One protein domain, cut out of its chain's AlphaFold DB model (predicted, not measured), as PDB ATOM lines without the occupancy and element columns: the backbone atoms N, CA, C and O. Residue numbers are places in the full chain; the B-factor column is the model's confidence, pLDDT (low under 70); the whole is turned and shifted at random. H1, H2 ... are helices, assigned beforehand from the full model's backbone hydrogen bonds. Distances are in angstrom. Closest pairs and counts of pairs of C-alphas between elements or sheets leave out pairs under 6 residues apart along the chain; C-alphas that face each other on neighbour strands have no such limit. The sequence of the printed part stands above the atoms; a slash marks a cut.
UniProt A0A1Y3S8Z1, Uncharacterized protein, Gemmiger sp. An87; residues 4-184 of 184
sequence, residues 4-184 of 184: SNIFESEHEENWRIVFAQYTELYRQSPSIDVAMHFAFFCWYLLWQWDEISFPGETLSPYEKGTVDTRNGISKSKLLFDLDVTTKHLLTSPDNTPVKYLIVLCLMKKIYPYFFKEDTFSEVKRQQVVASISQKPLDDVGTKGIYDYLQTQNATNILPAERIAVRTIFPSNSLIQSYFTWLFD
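This is residues 4 to 184 of the 184 residues of an uncharacterized protein of Gemmiger sp. An87 (UniProt A0A1Y3S8Z1). A compact, rounded globule of helices is built round the long H3, with H2, H5, H6 and H11 packed on it. H8 and H9 pack on H6, and H10 joins H9 to H11, closing a ring of H3, H6, H9, H10 and H11; short H4 lies far out at one end. The printed part has 181 residues with eleven named helices, H1 to H11 in order, and no named strand: the class is all helix. It is compact, with a radius of gyration of the C-alphas of 16.1 A and spans of 45 by 34 by 32 A.

Find C-alpha 4 at (55.840, -31.401, 54.902); there H1 begins and runs to residue 11. H2 follows, residues 15 to 28, 19.8 A long. At C-alpha 32, (62.611, -20.947, 47.310), begins the longest helix, H3, which runs 28.0 A to residue 51. Next come H4, residues 61 to 64; H5, residues 75 to 89, 21.0 A; H6, residues 98 to 110, 18.5 A; H7, residues 117 to 120; H8, residues 122 to 133; H9, residues 140 to 151; and H10, residues 159 to 168. H11, residues 174 to 183, ends at C-alpha 183, (72.644, -24.810, 69.766).

H1 and H2 form a helical hairpin, closest at the C-alphas of Ser 9 and Val 18, 5.8 A. H2, with residues 22 to 26 alone, touches H3 in a second hairpin, at a shallow tilt of 28 degrees; look at C-alphas 22 and 38, the closest, 6.0 A apart. H3 is the hub. Its closest C-alphas to H5 are Ala 39 and Leu 82, 4.9 A, at a shallow tilt of 33 degrees, only just short of steep, opposite ways. H4 is close to H3 but not clearly touching, with C-alphas 49 and 64 closest at 7.3 A. H7 touches H5, closest at C-alphas 87 and 119, 5.8 A. H6 touches H3 at Met 36 and Tyr 100, H8 at Cys 105 and Arg 125, and H9 at Lys 99 and Thr 142, with closest C-alphas 6.7, 5.9 and 5.4 A apart. H9 touches H10, only just about perpendicular at 70.5 degrees, with C-alphas 141 and 165 closest at 4.2 A. H10 and H11 form a hairpin at 4 degrees, closest at C-alphas 166 and 180, 5.5 A. H11 touches H3 at a steep tilt of 58 degrees, with C-alphas 40 and 175 closest at 6.9 A. Every O i to N i+4 pair is within hydrogen-bond range in H2, H3, H5, H6, H8, H9 and H11, against 2 of 4 in H1 and 4 of 6 in H10; H4 and H7 are too short for such a pair.

The C-alphas farthest apart, Thr 58 and Gln 134, stand 48.0 A from each other. The printed part has no cut and no long link. Mean pLDDT of the printed part is 91.7, and no printed residue is under 70.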
ATOM      1  N   SER A   4      56.084 -30.793  53.585       92.69
ATOM      2  CA  SER A   4      55.840 -31.401  54.902       92.69
ATOM      3  C   SER A   4      55.941 -32.926  54.907       92.69
ATOM      4  O   SER A   4      56.398 -33.498  55.887       92.69
ATOM      5  N   ASN A   5      55.555 -33.587  53.811       92.56
ATOM      6  CA  ASN A   5      55.608 -35.049  53.719       92.56
ATOM      7  C   ASN A   5      57.056 -35.551  53.629       92.56
ATOM      8  O   ASN A   5      57.353 -36.678  54.014       92.56
ATOM      9  N   ILE A   6      57.958 -34.715  53.105       96.44
ATOM     10  CA  ILE A   6      59.385 -35.033  53.024       96.44
ATOM     11  C   ILE A   6      60.005 -34.993  54.423       96.44
ATOM     12  O   ILE A   6      60.804 -35.860  54.756       96.44
ATOM     13  N   PHE A   7      59.577 -34.054  55.270       95.75
ATOM     14  CA  PHE A   7      60.065 -33.916  56.647       95.75
ATOM     15  C   PHE A   7      59.761 -35.144  57.520       95.75
ATOM     16  O   PHE A   7      60.559 -35.510  58.378       95.75
ATOM     17  N   GLU A   8      58.644 -35.835  57.277       92.56
ATOM     18  CA  GLU A   8      58.358 -37.120  57.933       92.56
ATOM     19  C   GLU A   8      59.400 -38.179  57.548       92.56
ATOM     20  O   GLU A   8      59.965 -38.848  58.409       92.56
ATOM     21  N   SER A   9      59.728 -38.274  56.255       92.88
ATOM     22  CA  SER A   9      60.761 -39.193  55.761       92.88
ATOM     23  C   SER A   9      62.174 -38.795  56.216       92.88
ATOM     24  O   SER A   9      63.031 -39.665  56.376       92.88
ATOM     25  N   GLU A  10      62.429 -37.499  56.438       93.50
ATOM     26  CA  GLU A  10      63.674 -37.007  57.042       93.50
ATOM     27  C   GLU A  10      63.810 -37.463  58.492       93.50
ATOM     28  O   GLU A  10      64.880 -37.915  58.893       93.50
ATOM     29  N   HIS A  11      62.727 -37.379  59.266       89.44
ATOM     30  CA  HIS A  11      62.702 -37.815  60.658       89.44
ATOM     31  C   HIS A  11      62.960 -39.321  60.809       89.44
ATOM     32  O   HIS A  11      63.609 -39.746  61.760       89.44
ATOM     33  N   GLU A  12      62.490 -40.124  59.853       90.12
ATOM     34  CA  GLU A  12      62.743 -41.570  59.790       90.12
ATOM     35  C   GLU A  12      64.138 -41.931  59.246       90.12
ATOM     36  O   GLU A  12      64.465 -43.111  59.116       90.12
ATOM     37  N   GLU A  13      64.951 -40.936  58.887       89.81
ATOM     38  CA  GLU A  13      66.270 -41.100  58.269       89.81
ATOM     39  C   GLU A  13      66.262 -41.944  56.980       89.81
ATOM     40  O   GLU A  13      67.258 -42.567  56.589       89.81
ATOM     41  N   ASN A  14      65.139 -41.946  56.254       90.94
ATOM     42  CA  ASN A  14      64.987 -42.700  55.014       90.94
ATOM     43  C   ASN A  14      65.563 -41.929  53.818       90.94
ATOM     44  O   ASN A  14      64.852 -41.538  52.885       90.94
ATOM     45  N   TRP A  15      66.877 -41.690  53.845       93.38
ATOM     46  CA  TRP A  15      67.556 -40.752  52.945       93.38
ATOM     47  C   TRP A  15      67.295 -41.014  51.468       93.38
ATOM     48  O   TRP A  15      67.115 -40.070  50.702       93.38
ATOM     49  N   ARG A  16      67.221 -42.282  51.052       93.38
ATOM     50  CA  ARG A  16      66.932 -42.628  49.655       93.38
ATOM     51  C   ARG A  16      65.547 -42.150  49.219       93.38
ATOM     52  O   ARG A  16      65.408 -41.649  48.102       93.38
ATOM     53  N   ILE A  17      64.535 -42.318  50.072       95.25
ATOM     54  CA  ILE A  17      63.172 -41.852  49.793       95.25
ATOM     55  C   ILE A  17      63.131 -40.326  49.813       95.25
ATOM     56  O   ILE A  17      62.632 -39.738  48.855       95.25
ATOM     57  N   VAL A  18      63.728 -39.698  50.828       96.62
ATOM     58  CA  VAL A  18      63.813 -38.233  50.951       96.62
ATOM     59  C   VAL A  18      64.439 -37.614  49.701       96.62
ATOM     60  O   VAL A  18      63.886 -36.690  49.108       96.62
ATOM     61  N   PHE A  19      65.558 -38.171  49.234       97.19
ATOM     62  CA  PHE A  19      66.245 -37.686  48.042       97.19
ATOM     63  C   PHE A  19      65.374 -37.789  46.778       97.19
ATOM     64  O   PHE A  19      65.314 -36.849  45.979       97.19
ATOM     65  N   ALA A  20      64.659 -38.905  46.604       96.88
ATOM     66  CA  ALA A  20      63.735 -39.087  45.485       96.88
ATOM     67  C   ALA A  20      62.554 -38.105  45.551       96.88
ATOM     68  O   ALA A  20      62.180 -37.522  44.531       96.88
ATOM     69  N   GLN A  21      62.000 -37.882  46.746       97.69
ATOM     70  CA  GLN A  21      60.915 -36.930  46.962       97.69
ATOM     71  C   GLN A  21      61.367 -35.494  46.676       97.69
ATOM     72  O   GLN A  21      60.692 -34.794  45.925       97.69
ATOM     73  N   TYR A  22      62.520 -35.055  47.188       98.19
ATOM     74  CA  TYR A  22      63.037 -33.718  46.886       98.19
ATOM     75  C   TYR A  22      63.293 -33.520  45.397       98.19
ATOM     76  O   TYR A  22      62.891 -32.499  44.840       98.19
ATOM     77  N   THR A  23      63.911 -34.505  44.741       97.44
ATOM     78  CA  THR A  23      64.178 -34.450  43.299       97.44
ATOM     79  C   THR A  23      62.883 -34.257  42.511       97.44
ATOM     80  O   THR A  23      62.812 -33.405  41.624       97.44
ATOM     81  N   GLU A  24      61.841 -35.018  42.847       97.69
ATOM     82  CA  GLU A  24      60.553 -34.934  42.161       97.69
ATOM     83  C   GLU A  24      59.793 -33.644  42.500       97.69
ATOM     84  O   GLU A  24      59.270 -32.995  41.594       97.69
ATOM     85  N   LEU A  25      59.776 -33.216  43.768       97.75
ATOM     86  CA  LEU A  25      59.122 -31.969  44.173       97.75
ATOM     87  C   LEU A  25      59.783 -30.760  43.516       97.75
ATOM     88  O   LEU A  25      59.092 -29.917  42.953       97.75
ATOM     89  N   TYR A  26      61.112 -30.696  43.533       97.81
ATOM     90  CA  TYR A  26      61.858 -29.602  42.924       97.81
ATOM     91  C   TYR A  26      61.650 -29.541  41.408       97.81
ATOM     92  O   TYR A  26      61.511 -28.459  40.843       97.81
ATOM     93  N   ARG A  27      61.562 -30.700  40.739       97.06
ATOM     94  CA  ARG A  27      61.244 -30.784  39.306       97.06
ATOM     95  C   ARG A  27      59.848 -30.245  38.987       97.06
ATOM     96  O   ARG A  27      59.666 -29.637  37.935       97.06
ATOM     97  N   GLN A  28      58.868 -30.495  39.853       96.50
ATOM     98  CA  GLN A  28      57.484 -30.049  39.666       96.50
ATOM     99  C   GLN A  28      57.274 -28.579  40.059       96.50
ATOM    100  O   GLN A  28      56.531 -27.866  39.390       96.50
ATOM    101  N   SER A  29      57.900 -28.141  41.153       94.44
ATOM    102  CA  SER A  29      57.691 -26.834  41.774       94.44
ATOM    103  C   SER A  29      58.975 -26.353  42.467       94.44
ATOM    104  O   SER A  29      59.155 -26.549  43.674       94.44
ATOM    105  N   PRO A  30      59.901 -25.719  41.724       94.31
ATOM    106  CA  PRO A  30      61.130 -25.180  42.286       94.31
ATOM    107  C   PRO A  30      60.827 -23.856  42.998       94.31
ATOM    108  O   PRO A  30      61.108 -22.782  42.479       94.31
ATOM    109  N   SER A  31      60.213 -23.906  44.180       95.81
ATOM    110  CA  SER A  31      60.067 -22.723  45.039       95.81
ATOM    111  C   SER A  31      61.347 -22.466  45.841       95.81
ATOM    112  O   SER A  31      62.213 -23.337  45.943       95.81
ATOM    113  N   ILE A  32      61.475 -21.276  46.435       96.62
ATOM    114  CA  ILE A  32      62.611 -20.947  47.310       96.62
ATOM    115  C   ILE A  32      62.672 -21.879  48.528       96.62
ATOM    116  O   ILE A  32      63.756 -22.337  48.878       96.62
ATOM    117  N   ASP A  33      61.528 -22.194  49.145       96.06
ATOM    118  CA  ASP A  33      61.477 -23.136  50.266       96.06
ATOM    119  C   ASP A  33      61.966 -24.525  49.843       96.06
ATOM    120  O   ASP A  33      62.872 -25.070  50.469       96.06
ATOM    121  N   VAL A  34      61.442 -25.070  48.739       97.25
ATOM    122  CA  VAL A  34      61.871 -26.388  48.243       97.25
ATOM    123  C   VAL A  34      63.361 -26.375  47.899       97.25
ATOM    124  O   VAL A  34      64.079 -27.297  48.276       97.25
ATOM    125  N   ALA A  35      63.847 -25.323  47.232       97.75
ATOM    126  CA  ALA A  35      65.256 -25.184  46.878       97.75
ATOM    127  C   ALA A  35      66.161 -25.158  48.116       97.75
ATOM    128  O   ALA A  35      67.189 -25.827  48.128       97.75
ATOM    129  N   MET A  36      65.787 -24.409  49.157       98.00
ATOM    130  CA  MET A  36      66.582 -24.300  50.378       98.00
ATOM    131  C   MET A  36      66.622 -25.613  51.155       98.00
ATOM    132  O   MET A  36      67.700 -26.057  51.541       98.00
ATOM    133  N   HIS A  37      65.470 -26.247  51.371       98.31
ATOM    134  CA  HIS A  37      65.407 -27.524  52.086       98.31
ATOM    135  C   HIS A  37      66.140 -28.628  51.324       98.31
ATOM    136  O   HIS A  37      66.922 -29.366  51.917       98.31
ATOM    137  N   PHE A  38      66.017 -28.662  49.995       98.50
ATOM    138  CA  PHE A  38      66.757 -29.621  49.181       98.50
ATOM    139  C   PHE A  38      68.273 -29.351  49.170       98.50
ATOM    140  O   PHE A  38      69.067 -30.284  49.310       98.50
ATOM    141  N   ALA A  39      68.698 -28.087  49.059       98.56
ATOM    142  CA  ALA A  39      70.110 -27.712  49.164       98.56
ATOM    143  C   ALA A  39      70.688 -28.131  50.521       98.56
ATOM    144  O   ALA A  39      71.760 -28.733  50.584       98.56
ATOM    145  N   PHE A  40      69.955 -27.859  51.603       98.56
ATOM    146  CA  PHE A  40      70.371 -28.232  52.947       98.56
ATOM    147  C   PHE A  40      70.462 -29.746  53.120       98.56
ATOM    148  O   PHE A  40      71.459 -30.231  53.642       98.56
ATOM    149  N   PHE A  41      69.478 -30.498  52.626       98.12
ATOM    150  CA  PHE A  41      69.516 -31.957  52.615       98.12
ATOM    151  C   PHE A  41      70.764 -32.490  51.897       98.12
ATOM    152  O   PHE A  41      71.479 -33.332  52.441       98.12
ATOM    153  N   CYS A  42      71.071 -31.966  50.705       98.25
ATOM    154  CA  CYS A  42      72.255 -32.390  49.959       98.25
ATOM    155  C   CYS A  42      73.543 -32.088  50.729       98.25
ATOM    156  O   CYS A  42      74.409 -32.954  50.847       98.25
ATOM    157  N   TRP A  43      73.659 -30.879  51.282       98.00
ATOM    158  CA  TRP A  43      74.795 -30.480  52.110       98.00
ATOM    159  C   TRP A  43      74.929 -31.354  53.363       98.00
ATOM    160  O   TRP A  43      76.032 -31.790  53.680       98.00
ATOM    161  N   TYR A  44      73.821 -31.662  54.039       95.81
ATOM    162  CA  TYR A  44      73.807 -32.481  55.246       95.81
ATOM    163  C   TYR A  44      74.247 -33.919  54.962       95.81
ATOM    164  O   TYR A  44      75.078 -34.453  55.690       95.81
ATOM    165  N   LEU A  45      73.772 -34.541  53.877       94.81
ATOM    166  CA  LEU A  45      74.246 -35.876  53.502       94.81
ATOM    167  C   LEU A  45      75.708 -35.878  53.055       94.81
ATOM    168  O   LEU A  45      76.409 -36.849  53.321       94.81
ATOM    169  N   LEU A  46      76.186 -34.818  52.396       94.50
ATOM    170  CA  LEU A  46      77.607 -34.673  52.066       94.50
ATOM    171  C   LEU A  46      78.462 -34.499  53.328       94.50
ATOM    172  O   LEU A  46      79.523 -35.106  53.428       94.50
ATOM    173  N   TRP A  47      77.978 -33.744  54.313       92.25
ATOM    174  CA  TRP A  47      78.602 -33.639  55.629       92.25
ATOM    175  C   TRP A  47      78.652 -34.994  56.338       92.25
ATOM    176  O   TRP A  47      79.721 -35.419  56.772       92.25
ATOM    177  N   GLN A  48      77.528 -35.719  56.391       88.00
ATOM    178  CA  GLN A  48      77.509 -37.080  56.928       88.00
ATOM    179  C   GLN A  48      78.468 -37.989  56.162       88.00
ATOM    180  O   GLN A  48      79.088 -38.866  56.759       88.00
ATOM    181  N   TRP A  49      78.630 -37.757  54.856       88.50
ATOM    182  CA  TRP A  49      79.573 -38.505  54.040       88.50
ATOM    183  C   TRP A  49      81.004 -38.385  54.565       88.50
ATOM    184  O   TRP A  49      81.726 -39.383  54.612       88.50
ATOM    185  N   ASP A  50      81.412 -37.183  54.947       84.44
ATOM    186  CA  ASP A  50      82.789 -36.910  55.339       84.44
ATOM    187  C   ASP A  50      83.029 -37.184  56.839       84.44
ATOM    188  O   ASP A  50      84.113 -37.638  57.200       84.44
ATOM    189  N   GLU A  51      82.014 -37.028  57.700       82.00
ATOM    190  CA  GLU A  51      82.198 -37.066  59.161       82.00
ATOM    191  C   GLU A  51      81.720 -38.350  59.859       82.00
ATOM    192  O   GLU A  51      82.321 -38.776  60.847       82.00
ATOM    193  N   ILE A  52      80.644 -38.999  59.392       78.94
ATOM    194  CA  ILE A  52      80.012 -40.109  60.133       78.94
ATOM    195  C   ILE A  52      79.618 -41.297  59.236       78.94
ATOM    196  O   ILE A  52      79.749 -41.285  58.013       78.94
ATOM    197  N   SER A  53      79.245 -42.427  59.844       77.25
ATOM    198  CA  SER A  53      78.608 -43.535  59.111       77.25
ATOM    199  C   SER A  53      77.126 -43.234  58.910       77.25
ATOM    200  O   SER A  53      76.498 -42.692  59.818       77.25
ATOM    201  N   PHE A  54      76.552 -43.653  57.782       77.94
ATOM    202  CA  PHE A  54      75.093 -43.674  57.656       77.94
ATOM    203  C   PHE A  54      74.489 -44.786  58.534       77.94
ATOM    204  O   PHE A  54      75.159 -45.792  58.798       77.94
ATOM    205  N   PRO A  55      73.224 -44.656  58.969       73.00
ATOM    206  CA  PRO A  55      72.521 -45.732  59.662       73.00
ATOM    207  C   PRO A  55      72.560 -47.041  58.859       73.00
ATOM    208  O   PRO A  55      72.294 -47.057  57.658       73.00
ATOM    209  N   GLY A  56      72.914 -48.149  59.518       72.19
ATOM    210  CA  GLY A  56      73.008 -49.473  58.887       72.19
ATOM    211  C   GLY A  56      74.236 -49.695  57.992       72.19
ATOM    212  O   GLY A  56      74.350 -50.750  57.368       72.19
ATOM    213  N   GLU A  57      75.166 -48.742  57.923       78.88
ATOM    214  CA  GLU A  57      76.369 -48.852  57.102       78.88
ATOM    215  C   GLU A  57      77.489 -49.641  57.792       78.88
ATOM    216  O   GLU A  57      77.857 -49.373  58.935       78.88
ATOM    217  N   THR A  58      78.085 -50.583  57.058       79.75
ATOM    218  CA  THR A  58      79.202 -51.426  57.522       79.75
ATOM    219  C   THR A  58      80.553 -51.047  56.908       79.75
ATOM    220  O   THR A  58      81.539 -51.749  57.124       79.75
ATOM    221  N   LEU A  59      80.612 -49.945  56.149       79.38
ATOM    222  CA  LEU A  59      81.833 -49.483  55.489       79.38
ATOM    223  C   LEU A  59      82.890 -49.053  56.506       79.38
ATOM    224  O   LEU A  59      82.627 -48.271  57.427       79.38
ATOM    225  N   SER A  60      84.120 -49.505  56.287       80.31
ATOM    226  CA  SER A  60      85.278 -49.028  57.034       80.31
ATOM    227  C   SER A  60      85.607 -47.566  56.684       80.31
ATOM    228  O   SER A  60      85.245 -47.084  55.607       80.31
ATOM    229  N   PRO A  61      86.342 -46.835  57.548       78.31
ATOM    230  CA  PRO A  61      86.733 -45.447  57.278       78.31
ATOM    231  C   PRO A  61      87.447 -45.236  55.933       78.31
ATOM    232  O   PRO A  61      87.256 -44.205  55.297       78.31
ATOM    233  N   TYR A  62      88.225 -46.222  55.476       77.31
ATOM    234  CA  TYR A  62      88.951 -46.158  54.204       77.31
ATOM    235  C   TYR A  62      88.032 -46.333  52.989       77.31
ATOM    236  O   TYR A  62      88.266 -45.725  51.948       77.31
ATOM    237  N   GLU A  63      86.969 -47.128  53.118       78.00
ATOM    238  CA  GLU A  63      86.021 -47.376  52.029       78.00
ATOM    239  C   GLU A  63      85.093 -46.180  51.812       78.00
ATOM    240  O   GLU A  63      84.829 -45.816  50.665       78.00
ATOM    241  N   LYS A  64      84.666 -45.510  52.894       76.75
ATOM    242  CA  LYS A  64      83.735 -44.363  52.862       76.75
ATOM    243  C   LYS A  64      84.151 -43.250  51.899       76.75
ATOM    244  O   LYS A  64      83.298 -42.679  51.221       76.75
ATOM    245  N   GLY A  65      85.450 -42.951  51.842       70.69
ATOM    246  CA  GLY A  65      86.000 -41.911  50.969       70.69
ATOM    247  C   GLY A  65      86.085 -42.318  49.495       70.69
ATOM    248  O   GLY A  65      86.144 -41.451  48.628       70.69
ATOM    249  N   THR A  66      86.083 -43.623  49.207       77.38
ATOM    250  CA  THR A  66      86.273 -44.171  47.850       77.38
ATOM    251  C   THR A  66      84.979 -44.593  47.165       77.38
ATOM    252  O   THR A  66      84.941 -44.689  45.939       77.38
ATOM    253  N   VAL A  67      83.914 -44.842  47.929       82.88
ATOM    254  CA  VAL A  67      82.615 -45.205  47.363       82.88
ATOM    255  C   VAL A  67      81.879 -43.959  46.877       82.88
ATOM    256  O   VAL A  67      81.730 -42.984  47.610       82.88
ATOM    257  N   ASP A  68      81.385 -43.995  45.638       84.81
ATOM    258  CA  ASP A  68      80.518 -42.932  45.112       84.81
ATOM    259  C   ASP A  68      79.070 -43.087  45.592       84.81
ATOM    260  O   ASP A  68      78.346 -42.104  45.636       84.81
ATOM    261  N   THR A  69      78.646 -44.284  46.006       88.81
ATOM    262  CA  THR A  69      77.265 -44.542  46.440       88.81
ATOM    263  C   THR A  69      77.217 -44.972  47.901       88.81
ATOM    264  O   THR A  69      77.827 -45.974  48.268       88.81
ATOM    265  N   ARG A  70      76.427 -44.265  48.715       87.31
ATOM    266  CA  ARG A  70      76.100 -44.610  50.108       87.31
ATOM    267  C   ARG A  70      74.608 -44.407  50.331       87.31
ATOM    268  O   ARG A  70      73.999 -43.520  49.743       87.31
ATOM    269  N   ASN A  71      74.000 -45.302  51.106       84.31
ATOM    270  CA  ASN A  71      72.547 -45.359  51.316       84.31
ATOM    271  C   ASN A  71      71.698 -45.276  50.016       84.31
ATOM    272  O   ASN A  71      70.630 -44.673  49.976       84.31
ATOM    273  N   GLY A  72      72.195 -45.849  48.910       86.56
ATOM    274  CA  GLY A  72      71.521 -45.826  47.604       86.56
ATOM    275  C   GLY A  72      71.516 -44.471  46.882       86.56
ATOM    276  O   GLY A  72      70.775 -44.319  45.910       86.56
ATOM    277  N   ILE A  73      72.327 -43.507  47.329       92.50
ATOM    278  CA  ILE A  73      72.473 -42.168  46.748       92.50
ATOM    279  C   ILE A  73      73.923 -41.975  46.297       92.50
ATOM    280  O   ILE A  73      74.846 -42.365  47.008       92.50
ATOM    281  N   SER A  74      74.127 -41.364  45.127       94.38
ATOM    282  CA  SER A  74      75.464 -41.030  44.617       94.38
ATOM    283  C   SER A  74      75.949 -39.673  45.144       94.38
ATOM    284  O   SER A  74      75.207 -38.686  45.095       94.38
ATOM    285  N   LYS A  75      77.215 -39.593  45.574       94.50
ATOM    286  CA  LYS A  75      77.892 -38.358  45.997       94.50
ATOM    287  C   LYS A  75      77.906 -37.338  44.866       94.50
ATOM    288  O   LYS A  75      77.581 -36.171  45.083       94.50
ATOM    289  N   SER A  76      78.215 -37.778  43.644       94.94
ATOM    290  CA  SER A  76      78.198 -36.910  42.460       94.94
ATOM    291  C   SER A  76      76.820 -36.288  42.205       94.94
ATOM    292  O   SER A  76      76.724 -35.117  41.830       94.94
ATOM    293  N   LYS A  77      75.745 -37.038  42.473       96.94
ATOM    294  CA  LYS A  77      74.374 -36.555  42.315       96.94
ATOM    295  C   LYS A  77      73.994 -35.544  43.403       96.94
ATOM    296  O   LYS A  77      73.430 -34.509  43.064       96.94
ATOM    297  N   LEU A  78      74.380 -35.781  44.660       97.19
ATOM    298  CA  LEU A  78      74.205 -34.806  45.748       97.19
ATOM    299  C   LEU A  78      74.914 -33.482  45.444       97.19
ATOM    300  O   LEU A  78      74.320 -32.418  45.590       97.19
ATOM    301  N   LEU A  79      76.160 -33.542  44.964       97.56
ATOM    302  CA  LEU A  79      76.916 -32.352  44.557       97.56
ATOM    303  C   LEU A  79      76.240 -31.617  43.392       97.56
ATOM    304  O   LEU A  79      76.189 -30.389  43.380       97.56
ATOM    305  N   PHE A  80      75.708 -32.354  42.416       98.00
ATOM    306  CA  PHE A  80      74.973 -31.768  41.297       98.00
ATOM    307  C   PHE A  80      73.695 -31.052  41.758       98.00
ATOM    308  O   PHE A  80      73.465 -29.911  41.362       98.00
ATOM    309  N   ASP A  81      72.870 -31.686  42.592       98.44
ATOM    310  CA  ASP A  81      71.609 -31.084  43.039       98.44
ATOM    311  C   ASP A  81      71.839 -29.927  44.021       98.44
ATOM    312  O   ASP A  81      71.135 -28.916  43.940       98.44
ATOM    313  N   LEU A  82      72.879 -29.997  44.863       98.56
ATOM    314  CA  LEU A  82      73.336 -28.864  45.675       98.56
ATOM    315  C   LEU A  82      73.720 -27.664  44.797       98.56
ATOM    316  O   LEU A  82      73.329 -26.536  45.086       98.56
ATOM    317  N   ASP A  83      74.455 -27.896  43.711       98.38
ATOM    318  CA  ASP A  83      74.863 -26.852  42.768       98.38
ATOM    319  C   ASP A  83      73.652 -26.209  42.070       98.38
ATOM    320  O   ASP A  83      73.519 -24.984  42.034       98.38
ATOM    321  N   VAL A  84      72.720 -27.028  41.575       98.12
ATOM    322  CA  VAL A  84      71.499 -26.564  40.893       98.12
ATOM    323  C   VAL A  84      70.609 -25.738  41.824       98.12
ATOM    324  O   VAL A  84      70.167 -24.647  41.450       98.12
ATOM    325  N   THR A  85      70.349 -26.234  43.033       98.19
ATOM    326  CA  THR A  85      69.501 -25.548  44.019       98.19
ATOM    327  C   THR A  85      70.161 -24.268  44.531       98.19
ATOM    328  O   THR A  85      69.514 -23.222  44.581       98.19
ATOM    329  N   THR A  86      71.471 -24.295  44.795       97.81
ATOM    330  CA  THR A  86      72.245 -23.101  45.172       97.81
ATOM    331  C   THR A  86      72.205 -22.040  44.078       97.81
ATOM    332  O   THR A  86      71.965 -20.864  44.359       97.81
ATOM    333  N   LYS A  87      72.387 -22.428  42.810       97.31
ATOM    334  CA  LYS A  87      72.301 -21.496  41.679       97.31
ATOM    335  C   LYS A  87      70.937 -20.815  41.617       97.31
ATOM    336  O   LYS A  87      70.875 -19.604  41.403       97.31
ATOM    337  N   HIS A  88      69.863 -21.571  41.823       96.38
ATOM    338  CA  HIS A  88      68.511 -21.029  41.844       96.38
ATOM    339  C   HIS A  88      68.323 -20.018  42.990       96.38
ATOM    340  O   HIS A  88      67.927 -18.882  42.725       96.38
ATOM    341  N   LEU A  89      68.718 -20.363  44.221       96.38
ATOM    342  CA  LEU A  89      68.659 -19.461  45.384       96.38
ATOM    343  C   LEU A  89      69.458 -18.162  45.169       96.38
ATOM    344  O   LEU A  89      69.047 -17.087  45.594       96.38
ATOM    345  N   LEU A  90      70.590 -18.243  44.466       95.50
ATOM    346  CA  LEU A  90      71.466 -17.099  44.196       95.50
ATOM    347  C   LEU A  90      71.125 -16.323  42.914       95.50
ATOM    348  O   LEU A  90      71.834 -15.364  42.599       95.50
ATOM    349  N   THR A  91      70.105 -16.731  42.151       92.25
ATOM    350  CA  THR A  91      69.691 -16.018  40.926       92.25
ATOM    351  C   THR A  91      68.967 -14.715  41.267       92.25
ATOM    352  O   THR A  91      69.237 -13.691  40.646       92.25
ATOM    353  N   SER A  92      68.112 -14.741  42.292       84.44
ATOM    354  CA  SER A  92      67.372 -13.572  42.783       84.44
ATOM    355  C   SER A  92      67.383 -13.555  44.315       84.44
ATOM    356  O   SER A  92      66.344 -13.798  44.933       84.44
ATOM    357  N   PRO A  93      68.544 -13.289  44.946       84.56
ATOM    358  CA  PRO A  93      68.706 -13.406  46.395       84.56
ATOM    359  C   PRO A  93      67.767 -12.480  47.180       84.56
ATOM    360  O   PRO A  93      67.403 -12.791  48.307       84.56
ATOM    361  N   ASP A  94      67.306 -11.377  46.587       85.94
ATOM    362  CA  ASP A  94      66.338 -10.481  47.229       85.94
ATOM    363  C   ASP A  94      64.953 -11.098  47.441       85.94
ATOM    364  O   ASP A  94      64.231 -10.668  48.338       85.94
ATOM    365  N   ASN A  95      64.611 -12.146  46.686       89.06
ATOM    366  CA  ASN A  95      63.372 -12.904  46.868       89.06
ATOM    367  C   ASN A  95      63.527 -14.046  47.884       89.06
ATOM    368  O   ASN A  95      62.555 -14.735  48.195       89.06
ATOM    369  N   THR A  96      64.741 -14.292  48.381       92.69
ATOM    370  CA  THR A  96      65.010 -15.347  49.356       92.69
ATOM    371  C   THR A  96      64.895 -14.797  50.780       92.69
ATOM    372  O   THR A  96      65.540 -13.797  51.102       92.69
ATOM    373  N   PRO A  97      64.122 -15.451  51.672       93.44
ATOM    374  CA  PRO A  97      64.085 -15.093  53.084       93.44
ATOM    375  C   PRO A  97      65.488 -15.010  53.694       93.44
ATOM    376  O   PRO A  97      66.316 -15.899  53.494       93.44
ATOM    377  N   VAL A  98      65.742 -13.970  54.492       93.88
ATOM    378  CA  VAL A  98      67.072 -13.694  55.062       93.88
ATOM    379  C   VAL A  98      67.621 -14.887  55.852       93.88
ATOM    380  O   VAL A  98      68.784 -15.243  55.678       93.88
ATOM    381  N   LYS A  99      66.773 -15.577  56.630       94.44
ATOM    382  CA  LYS A  99      67.149 -16.806  57.348       94.44
ATOM    383  C   LYS A  99      67.772 -17.867  56.434       94.44
ATOM    384  O   LYS A  99      68.763 -18.479  56.804       94.44
ATOM    385  N   TYR A 100      67.259 -18.043  55.217       96.00
ATOM    386  CA  TYR A 100      67.785 -19.021  54.264       96.00
ATOM    387  C   TYR A 100      69.091 -18.565  53.621       96.00
ATOM    388  O   TYR A 100      70.000 -19.375  53.464       96.00
ATOM    389  N   LEU A 101      69.244 -17.270  53.326       96.06
ATOM    390  CA  LEU A 101      70.527 -16.736  52.858       96.06
ATOM    391  C   LEU A 101      71.632 -16.908  53.908       96.06
ATOM    392  O   LEU A 101      72.765 -17.242  53.557       96.06
ATOM    393  N   ILE A 102      71.303 -16.722  55.190       96.06
ATOM    394  CA  ILE A 102      72.226 -16.962  56.306       96.06
ATOM    395  C   ILE A 102      72.635 -18.438  56.344       96.06
ATOM    396  O   ILE A 102      73.832 -18.726  56.372       96.06
ATOM    397  N   VAL A 103      71.671 -19.367  56.290       97.19
ATOM    398  CA  VAL A 103      71.950 -20.816  56.259       97.19
ATOM    399  C   VAL A 103      72.824 -21.177  55.058       97.19
ATOM    400  O   VAL A 103      73.829 -21.861  55.222       97.19
ATOM    401  N   LEU A 104      72.517 -20.662  53.866       97.88
ATOM    402  CA  LEU A 104      73.310 -20.888  52.657       97.88
ATOM    403  C   LEU A 104      74.759 -20.407  52.811       97.88
ATOM    404  O   LEU A 104      75.699 -21.140  52.496       97.88
ATOM    405  N   CYS A 105      74.958 -19.208  53.361       97.75
ATOM    406  CA  CYS A 105      76.293 -18.686  53.649       97.75
ATOM    407  C   CYS A 105      77.029 -19.508  54.713       97.75
ATOM    408  O   CYS A 105      78.252 -19.642  54.633       97.75
ATOM    409  N   LEU A 106      76.310 -20.053  55.697       96.94
ATOM    410  CA  LEU A 106      76.881 -20.906  56.735       96.94
ATOM    411  C   LEU A 106      77.350 -22.241  56.155       96.94
ATOM    412  O   LEU A 106      78.491 -22.627  56.392       96.94
ATOM    413  N   MET A 107      76.528 -22.890  55.326       97.56
ATOM    414  CA  MET A 107      76.890 -24.133  54.640       97.56
ATOM    415  C   MET A 107      78.189 -23.978  53.833       97.56
ATOM    416  O   MET A 107      79.099 -24.800  53.979       97.56
ATOM    417  N   LYS A 108      78.323 -22.892  53.050       97.50
ATOM    418  CA  LYS A 108      79.558 -22.574  52.303       97.50
ATOM    419  C   LYS A 108      80.738 -22.272  53.230       97.50
ATOM    420  O   LYS A 108      81.859 -22.635  52.897       97.50
ATOM    421  N   LYS A 109      80.515 -21.622  54.379       95.75
ATOM    422  CA  LYS A 109      81.585 -21.319  55.346       95.75
ATOM    423  C   LYS A 109      82.157 -22.591  55.986       95.75
ATOM    424  O   LYS A 109      83.359 -22.646  56.214       95.75
ATOM    425  N   ILE A 110      81.310 -23.576  56.302       93.69
ATOM    426  CA  ILE A 110      81.724 -24.806  56.998       93.69
ATOM    427  C   ILE A 110      82.365 -25.804  56.018       93.69
ATOM    428  O   ILE A 110      83.474 -26.261  56.273       93.69
ATOM    429  N   TYR A 111      81.716 -26.093  54.883       94.69
ATOM    430  CA  TYR A 111      82.230 -27.018  53.859       94.69
ATOM    431  C   TYR A 111      82.326 -26.329  52.491       94.69
ATOM    432  O   TYR A 111      81.483 -26.546  51.614       94.69
ATOM    433  N   PRO A 112      83.348 -25.481  52.268       95.62
ATOM    434  CA  PRO A 112      83.435 -24.660  51.063       95.62
ATOM    435  C   PRO A 112      83.574 -25.470  49.772       95.62
ATOM    436  O   PRO A 112      83.084 -25.028  48.732       95.62
ATOM    437  N   TYR A 113      84.200 -26.648  49.833       94.94
ATOM    438  CA  TYR A 113      84.488 -27.493  48.670       94.94
ATOM    439  C   TYR A 113      83.277 -28.277  48.143       94.94
ATOM    440  O   TYR A 113      83.350 -28.820  47.043       94.94
ATOM    441  N   PHE A 114      82.152 -28.317  48.868       96.94
ATOM    442  CA  PHE A 114      80.896 -28.862  48.330       96.94
ATOM    443  C   PHE A 114      80.276 -27.959  47.258       96.94
ATOM    444  O   PHE A 114      79.480 -28.416  46.440       96.94
ATOM    445  N   PHE A 115      80.640 -26.676  47.246       97.88
ATOM    446  CA  PHE A 115      80.085 -25.680  46.342       97.88
ATOM    447  C   PHE A 115      81.069 -25.374  45.218       97.88
ATOM    448  O   PHE A 115      82.219 -25.021  45.478       97.88
ATOM    449  N   LYS A 116      80.598 -25.425  43.968       96.75
ATOM    450  CA  LYS A 116      81.402 -24.994  42.821       96.75
ATOM    451  C   LYS A 116      81.701 -23.502  42.910       96.75
ATOM    452  O   LYS A 116      80.801 -22.701  43.169       96.75
ATOM    453  N   GLU A 117      82.944 -23.133  42.615       95.44
ATOM    454  CA  GLU A 117      83.372 -21.730  42.631       95.44
ATOM    455  C   GLU A 117      82.602 -20.869  41.618       95.44
ATOM    456  O   GLU A 117      82.217 -19.749  41.945       95.44
ATOM    457  N   ASP A 118      82.255 -21.412  40.449       96.00
ATOM    458  CA  ASP A 118      81.457 -20.694  39.442       96.00
ATOM    459  C   ASP A 118      80.016 -20.401  39.903       96.00
ATOM    460  O   ASP A 118      79.379 -19.456  39.429       96.00
ATOM    461  N   THR A 119      79.488 -21.197  40.835       96.44
ATOM    462  CA  THR A 119      78.116 -21.057  41.340       96.44
ATOM    463  C   THR A 119      78.069 -20.196  42.597       96.44
ATOM    464  O   THR A 119      77.280 -19.244  42.672       96.44
ATOM    465  N   PHE A 120      78.912 -20.514  43.584       97.81
ATOM    466  CA  PHE A 120      78.957 -19.822  44.868       97.81
ATOM    467  C   PHE A 120      80.393 -19.664  45.378       97.81
ATOM    468  O   PHE A 120      80.843 -20.366  46.287       97.81
ATOM    469  N   SER A 121      81.103 -18.716  44.769       97.25
ATOM    470  CA  SER A 121      82.438 -18.307  45.196       97.25
ATOM    471  C   SER A 121      82.433 -17.617  46.558       97.25
ATOM    472  O   SER A 121      81.421 -17.067  47.007       97.25
ATOM    473  N   GLU A 122      83.602 -17.571  47.195       97.00
ATOM    474  CA  GLU A 122      83.780 -16.839  48.453       97.00
ATOM    475  C   GLU A 122      83.474 -15.339  48.304       97.00
ATOM    476  O   GLU A 122      82.844 -14.744  49.177       97.00
ATOM    477  N   VAL A 123      83.820 -14.730  47.163       97.12
ATOM    478  CA  VAL A 123      83.469 -13.329  46.866       97.12
ATOM    479  C   VAL A 123      81.951 -13.144  46.859       97.12
ATOM    480  O   VAL A 123      81.432 -12.201  47.457       97.12
ATOM    481  N   LYS A 124      81.215 -14.067  46.228       96.88
ATOM    482  CA  LYS A 124      79.752 -14.016  46.192       96.88
ATOM    483  C   LYS A 124      79.148 -14.246  47.578       96.88
ATOM    484  O   LYS A 124      78.200 -13.556  47.943       96.88
ATOM    485  N   ARG A 125      79.721 -15.140  48.392       97.06
ATOM    486  CA  ARG A 125      79.329 -15.315  49.802       97.06
ATOM    487  C   ARG A 125      79.482 -14.013  50.583       97.06
ATOM    488  O   ARG A 125      78.546 -13.607  51.264       97.06
ATOM    489  N   GLN A 126      80.613 -13.325  50.446       96.31
ATOM    490  CA  GLN A 126      80.859 -12.041  51.111       96.31
ATOM    491  C   GLN A 126      79.867 -10.958  50.668       96.31
ATOM    492  O   GLN A 126      79.372 -10.212  51.509       96.31
ATOM    493  N   GLN A 127      79.511 -10.908  49.380       96.00
ATOM    494  CA  GLN A 127      78.479  -9.996  48.868       96.00
ATOM    495  C   GLN A 127      77.097 -10.280  49.471       96.00
ATOM    496  O   GLN A 127      76.403  -9.349  49.879       96.00
ATOM    497  N   VAL A 128      76.704 -11.555  49.573       96.19
ATOM    498  CA  VAL A 128      75.433 -11.948  50.206       96.19
ATOM    499  C   VAL A 128      75.435 -11.581  51.691       96.19
ATOM    500  O   VAL A 128      74.474 -10.983  52.165       96.19
ATOM    501  N   VAL A 129      76.524 -11.851  52.417       96.00
ATOM    502  CA  VAL A 129      76.667 -11.463  53.834       96.00
ATOM    503  C   VAL A 129      76.588  -9.947  54.012       96.00
ATOM    504  O   VAL A 129      75.879  -9.473  54.899       96.00
ATOM    505  N   ALA A 130      77.247  -9.174  53.147       94.69
ATOM    506  CA  ALA A 130      77.163  -7.717  53.171       94.69
ATOM    507  C   ALA A 130      75.724  -7.229  52.933       94.69
ATOM    508  O   ALA A 130      75.255  -6.351  53.653       94.69
ATOM    509  N   SER A 131      74.989  -7.832  51.992       93.44
ATOM    510  CA  SER A 131      73.571  -7.520  51.763       93.44
ATOM    511  C   SER A 131      72.690  -7.866  52.970       93.44
ATOM    512  O   SER A 131      71.838  -7.063  53.347       93.44
ATOM    513  N   ILE A 132      72.917  -9.011  53.627       93.75
ATOM    514  CA  ILE A 132      72.202  -9.392  54.858       93.75
ATOM    515  C   ILE A 132      72.420  -8.340  55.951       93.75
ATOM    516  O   ILE A 132      71.455  -7.934  56.589       93.75
ATOM    517  N   SER A 133      73.652  -7.848  56.125       90.69
ATOM    518  CA  SER A 133      73.983  -6.853  57.161       90.69
ATOM    519  C   SER A 133      73.264  -5.505  57.005       90.69
ATOM    520  O   SER A 133      73.202  -4.728  57.954       90.69
ATOM    521  N   GLN A 134      72.718  -5.228  55.818       89.62
ATOM    522  CA  GLN A 134      71.954  -4.015  55.518       89.62
ATOM    523  C   GLN A 134      70.443  -4.190  55.735       89.62
ATOM    524  O   GLN A 134      69.703  -3.208  55.675       89.62
ATOM    525  N   LYS A 135      69.967  -5.422  55.965       86.81
ATOM    526  CA  LYS A 135      68.552  -5.748  56.184       86.81
ATOM    527  C   LYS A 135      68.272  -5.864  57.693       86.81
ATOM    528  O   LYS A 135      69.129  -6.351  58.431       86.81
ATOM    529  N   PRO A 136      67.089  -5.444  58.174       83.31
ATOM    530  CA  PRO A 136      66.721  -5.646  59.570       83.31
ATOM    531  C   PRO A 136      66.585  -7.148  59.879       83.31
ATOM    532  O   PRO A 136      65.969  -7.900  59.122       83.31
ATOM    533  N   LEU A 137      67.187  -7.586  60.988       87.06
ATOM    534  CA  LEU A 137      67.091  -8.952  61.515       87.06
ATOM    535  C   LEU A 137      66.099  -8.966  62.683       87.06
ATOM    536  O   LEU A 137      66.488  -9.124  63.838       87.06
ATOM    537  N   ASP A 138      64.824  -8.733  62.372       78.00
ATOM    538  CA  ASP A 138      63.774  -8.527  63.384       78.00
ATOM    539  C   ASP A 138      63.449  -9.796  64.191       78.00
ATOM    540  O   ASP A 138      62.959  -9.724  65.317       78.00
ATOM    541  N   ASP A 139      63.740 -10.969  63.625       87.19
ATOM    542  CA  ASP A 139      63.549 -12.258  64.275       87.19
ATOM    543  C   ASP A 139      64.791 -12.673  65.086       87.19
ATOM    544  O   ASP A 139      65.905 -12.788  64.565       87.19
ATOM    545  N   VAL A 140      64.579 -12.937  66.378       90.75
ATOM    546  CA  VAL A 140      65.635 -13.265  67.350       90.75
ATOM    547  C   VAL A 140      66.405 -14.528  66.944       90.75
ATOM    548  O   VAL A 140      67.624 -14.578  67.097       90.75
ATOM    549  N   GLY A 141      65.726 -15.533  66.384       91.00
ATOM    550  CA  GLY A 141      66.386 -16.764  65.945       91.00
ATOM    551  C   GLY A 141      67.283 -16.533  64.728       91.00
ATOM    552  O   GLY A 141      68.427 -16.984  64.689       91.00
ATOM    553  N   THR A 142      66.805 -15.753  63.761       92.56
ATOM    554  CA  THR A 142      67.561 -15.343  62.571       92.56
ATOM    555  C   THR A 142      68.818 -14.566  62.958       92.56
ATOM    556  O   THR A 142      69.891 -14.828  62.409       92.56
ATOM    557  N   LYS A 143      68.716 -13.662  63.939       91.81
ATOM    558  CA  LYS A 143      69.874 -12.955  64.496       91.81
ATOM    559  C   LYS A 143      70.877 -13.918  65.138       91.81
ATOM    560  O   LYS A 143      72.057 -13.844  64.813       91.81
ATOM    561  N   GLY A 144      70.413 -14.864  65.956       91.38
ATOM    562  CA  GLY A 144      71.286 -15.866  66.581       91.38
ATOM    563  C   GLY A 144      72.095 -16.680  65.563       91.38
ATOM    564  O   GLY A 144      73.303 -16.856  65.717       91.38
ATOM    565  N   ILE A 145      71.467 -17.116  64.462       93.19
ATOM    566  CA  ILE A 145      72.184 -17.827  63.386       93.19
ATOM    567  C   ILE A 145      73.145 -16.889  62.649       93.19
ATOM    568  O   ILE A 145      74.238 -17.308  62.270       93.19
ATOM    569  N   TYR A 146      72.778 -15.624  62.440       93.88
ATOM    570  CA  TYR A 146      73.677 -14.650  61.824       93.88
ATOM    571  C   TYR A 146      74.929 -14.399  62.679       93.88
ATOM    572  O   TYR A 146      76.044 -14.414  62.155       93.88
ATOM    573  N   ASP A 147      74.776 -14.252  63.992       90.94
ATOM    574  CA  ASP A 147      75.898 -14.068  64.918       90.94
ATOM    575  C   ASP A 147      76.795 -15.320  64.957       90.94
ATOM    576  O   ASP A 147      78.031 -15.221  64.954       90.94
ATOM    577  N   TYR A 148      76.194 -16.510  64.868       92.81
ATOM    578  CA  TYR A 148      76.930 -17.759  64.667       92.81
ATOM    579  C   TYR A 148      77.670 -17.798  63.322       92.81
ATOM    580  O   TYR A 148      78.832 -18.197  63.265       92.81
ATOM    581  N   LEU A 149      77.059 -17.326  62.232       92.69
ATOM    582  CA  LEU A 149      77.718 -17.217  60.927       92.69
ATOM    583  C   LEU A 149      78.954 -16.310  60.988       92.69
ATOM    584  O   LEU A 149      79.960 -16.617  60.339       92.69
ATOM    585  N   GLN A 150      78.921 -15.225  61.763       90.50
ATOM    586  CA  GLN A 150      80.078 -14.344  61.932       90.50
ATOM    587  C   GLN A 150      81.175 -15.016  62.767       90.50
ATOM    588  O   GLN A 150      82.324 -15.102  62.328       90.50
ATOM    589  N   THR A 151      80.814 -15.560  63.929       88.06
ATOM    590  CA  THR A 151      81.777 -15.965  64.967       88.06
ATOM    591  C   THR A 151      82.171 -17.441  64.953       88.06
ATOM    592  O   THR A 151      83.220 -17.778  65.488       88.06
ATOM    593  N   GLN A 152      81.347 -18.316  64.365       83.88
ATOM    594  CA  GLN A 152      81.409 -19.783  64.508       83.88
ATOM    595  C   GLN A 152      81.418 -20.268  65.965       83.88
ATOM    596  O   GLN A 152      81.840 -21.387  66.247       83.88
ATOM    597  N   ASN A 153      80.946 -19.445  66.904       83.00
ATOM    598  CA  ASN A 153      80.960 -19.792  68.311       83.00
ATOM    599  C   ASN A 153      79.541 -19.895  68.876       83.00
ATOM    600  O   ASN A 153      78.906 -18.886  69.187       83.00
ATOM    601  N   ALA A 154      79.071 -21.129  69.068       79.44
ATOM    602  CA  ALA A 154      77.760 -21.410  69.646       79.44
ATOM    603  C   ALA A 154      77.649 -20.986  71.127       79.44
ATOM    604  O   ALA A 154      76.543 -20.764  71.623       79.44
ATOM    605  N   THR A 155      78.768 -20.791  71.845       78.44
ATOM    606  CA  THR A 155      78.732 -20.324  73.245       78.44
ATOM    607  C   THR A 155      78.265 -18.878  73.375       78.44
ATOM    608  O   THR A 155      77.851 -18.475  74.457       78.44
ATOM    609  N   ASN A 156      78.334 -18.099  72.293       76.62
ATOM    610  CA  ASN A 156      77.936 -16.693  72.283       76.62
ATOM    611  C   ASN A 156      76.439 -16.495  72.007       76.62
ATOM    612  O   ASN A 156      75.959 -15.370  72.104       76.62
ATOM    613  N   ILE A 157      75.711 -17.568  71.681       83.06
ATOM    614  CA  ILE A 157      74.277 -17.517  71.386       83.06
ATOM    615  C   ILE A 157      73.495 -17.521  72.692       83.06
ATOM    616  O   ILE A 157      73.607 -18.448  73.509       83.06
ATOM    617  N   LEU A 158      72.680 -16.487  72.878       86.75
ATOM    618  CA  LEU A 158      71.895 -16.273  74.086       86.75
ATOM    619  C   LEU A 158      70.808 -17.349  74.235       86.75
ATOM    620  O   LEU A 158      70.247 -17.800  73.237       86.75
ATOM    621  N   PRO A 159      70.397 -17.712  75.466       88.12
ATOM    622  CA  PRO A 159      69.320 -18.683  75.675       88.12
ATOM    623  C   PRO A 159      68.020 -18.352  74.922       88.12
ATOM    624  O   PRO A 159      67.367 -19.248  74.393       88.12
ATOM    625  N   ALA A 160      67.666 -17.066  74.819       88.19
ATOM    626  CA  ALA A 160      66.498 -16.616  74.060       88.19
ATOM    627  C   ALA A 160      66.633 -16.872  72.549       88.19
ATOM    628  O   ALA A 160      65.659 -17.252  71.902       88.19
ATOM    629  N   GLU A 161      67.837 -16.714  71.996       89.56
ATOM    630  CA  GLU A 161      68.139 -16.998  70.590       89.56
ATOM    631  C   GLU A 161      68.084 -18.499  70.318       89.56
ATOM    632  O   GLU A 161      67.456 -18.912  69.347       89.56
ATOM    633  N   ARG A 162      68.623 -19.328  71.222       87.31
ATOM    634  CA  ARG A 162      68.524 -20.795  71.131       87.31
ATOM    635  C   ARG A 162      67.071 -21.261  71.082       87.31
ATOM    636  O   ARG A 162      66.709 -22.060  70.226       87.31
ATOM    637  N   ILE A 163      66.225 -20.731  71.971       88.62
ATOM    638  CA  ILE A 163      64.789 -21.050  71.994       88.62
ATOM    639  C   ILE A 163      64.116 -20.599  70.695       88.62
ATOM    640  O   ILE A 163      63.338 -21.361  70.127       88.62
ATOM    641  N   ALA A 164      64.422 -19.391  70.217       90.94
ATOM    642  CA  ALA A 164      63.834 -18.861  68.993       90.94
ATOM    643  C   ALA A 164      64.219 -19.698  67.764       90.94
ATOM    644  O   ALA A 164      63.354 -20.041  66.969       90.94
ATOM    645  N   VAL A 165      65.484 -20.110  67.631       89.50
ATOM    646  CA  VAL A 165      65.960 -20.922  66.494       89.50
ATOM    647  C   VAL A 165      65.181 -22.231  66.330       89.50
ATOM    648  O   VAL A 165      64.967 -22.679  65.203       89.50
ATOM    649  N   ARG A 166      64.667 -22.809  67.421       88.00
ATOM    650  CA  ARG A 166      63.842 -24.027  67.367       88.00
ATOM    651  C   ARG A 166      62.527 -23.839  66.608       88.00
ATOM    652  O   ARG A 166      61.908 -24.834  66.248       88.00
ATOM    653  N   THR A 167      62.073 -22.610  66.364       89.50
ATOM    654  CA  THR A 167      60.759 -22.335  65.755       89.50
ATOM    655  C   THR A 167      60.823 -21.560  64.439       89.50
ATOM    656  O   THR A 167      59.799 -21.423  63.771       89.50
ATOM    657  N   ILE A 168      61.997 -21.075  64.015       92.62
ATOM    658  CA  ILE A 168      62.112 -20.271  62.782       92.62
ATOM    659  C   ILE A 168      62.020 -21.103  61.496       92.62
ATOM    660  O   ILE A 168      61.757 -20.556  60.417       92.62
ATOM    661  N   PHE A 169      62.272 -22.407  61.585       94.00
ATOM    662  CA  PHE A 169      62.171 -23.352  60.477       94.00
ATOM    663  C   PHE A 169      60.919 -24.219  60.637       94.00
ATOM    664  O   PHE A 169      60.457 -24.407  61.762       94.00
ATOM    665  N   PRO A 170      60.358 -24.747  59.532       94.19
ATOM    666  CA  PRO A 170      59.213 -25.644  59.605       94.19
ATOM    667  C   PRO A 170      59.456 -26.812  60.563       94.19
ATOM    668  O   PRO A 170      60.537 -27.409  60.558       94.19
ATOM    669  N   SER A 171      58.437 -27.142  61.354       91.62
ATOM    670  CA  SER A 171      58.491 -28.264  62.286       91.62
ATOM    671  C   SER A 171      58.836 -29.571  61.571       91.62
ATOM    672  O   SER A 171      58.329 -29.830  60.479       91.62
ATOM    673  N   ASN A 172      59.669 -30.386  62.212       90.56
ATOM    674  CA  ASN A 172      60.203 -31.664  61.737       90.56
ATOM    675  C   ASN A 172      61.141 -31.574  60.525       90.56
ATOM    676  O   ASN A 172      61.637 -32.607  60.087       90.56
ATOM    677  N   SER A 173      61.425 -30.379  59.995       95.31
ATOM    678  CA  SER A 173      62.408 -30.250  58.917       95.31
ATOM    679  C   SER A 173      63.821 -30.541  59.413       95.31
ATOM    680  O   SER A 173      64.199 -30.183  60.534       95.31
ATOM    681  N   LEU A 174      64.650 -31.111  58.545       95.88
ATOM    682  CA  LEU A 174      66.054 -31.383  58.837       95.88
ATOM    683  C   LEU A 174      66.831 -30.115  59.228       95.88
ATOM    684  O   LEU A 174      67.690 -30.173  60.107       95.88
ATOM    685  N   ILE A 175      66.491 -28.958  58.643       96.38
ATOM    686  CA  ILE A 175      67.072 -27.660  59.026       96.38
ATOM    687  C   ILE A 175      66.767 -27.349  60.498       96.38
ATOM    688  O   ILE A 175      67.672 -26.998  61.255       96.38
ATOM    689  N   GLN A 176      65.507 -27.497  60.920       95.44
ATOM    690  CA  GLN A 176      65.107 -27.268  62.309       95.44
ATOM    691  C   GLN A 176      65.857 -28.204  63.263       95.44
ATOM    692  O   GLN A 176      66.419 -27.742  64.259       95.44
ATOM    693  N   SER A 177      65.890 -29.501  62.949       94.44
ATOM    694  CA  SER A 177      66.564 -30.520  63.759       94.44
ATOM    695  C   SER A 177      68.057 -30.230  63.902       94.44
ATOM    696  O   SER A 177      68.583 -30.248  65.014       94.44
ATOM    697  N   TYR A 178      68.726 -29.876  62.801       93.81
ATOM    698  CA  TYR A 178      70.147 -29.533  62.802       93.81
ATOM    699  C   TYR A 178      70.453 -28.330  63.694       93.81
ATOM    700  O   TYR A 178      71.343 -28.404  64.536       93.81
ATOM    701  N   PHE A 179      69.720 -27.226  63.542       93.38
ATOM    702  CA  PHE A 179      69.991 -26.023  64.332       93.38
ATOM    703  C   PHE A 179      69.553 -26.143  65.792       93.38
ATOM    704  O   PHE A 179      70.139 -25.487  66.649       93.38
ATOM    705  N   THR A 180      68.564 -26.991  66.084       91.56
ATOM    706  CA  THR A 180      68.225 -27.352  67.465       91.56
ATOM    707  C   THR A 180      69.398 -28.082  68.109       91.56
ATOM    708  O   THR A 180      69.900 -27.629  69.129       91.56
ATOM    709  N   TRP A 181      69.915 -29.133  67.465       91.12
ATOM    710  CA  TRP A 181      71.085 -29.868  67.955       91.12
ATOM    711  C   TRP A 181      72.343 -28.995  68.069       91.12
ATOM    712  O   TRP A 181      73.079 -29.100  69.043       91.12
ATOM    713  N   LEU A 182      72.594 -28.120  67.090       89.31
ATOM    714  CA  LEU A 182      73.797 -27.285  67.050       89.31
ATOM    715  C   LEU A 182      73.881 -26.293  68.222       89.31
ATOM    716  O   LEU A 182      74.980 -25.888  68.602       89.31
ATOM    717  N   PHE A 183      72.733 -25.858  68.748       88.50
ATOM    718  CA  PHE A 183      72.644 -24.810  69.766       88.50
ATOM    719  C   PHE A 183      72.129 -25.288  71.129       88.50
ATOM    720  O   PHE A 183      72.055 -24.469  72.053       88.50
ATOM    721  N   ASP A 184      71.784 -26.569  71.258       82.38
ATOM    722  CA  ASP A 184      71.511 -27.209  72.548       82.38
ATOM    723  C   ASP A 184      72.772 -27.207  73.430       82.38
ATOM    724  O   ASP A 184      72.699 -26.611  74.536       82.38
TER     725      ASP A 184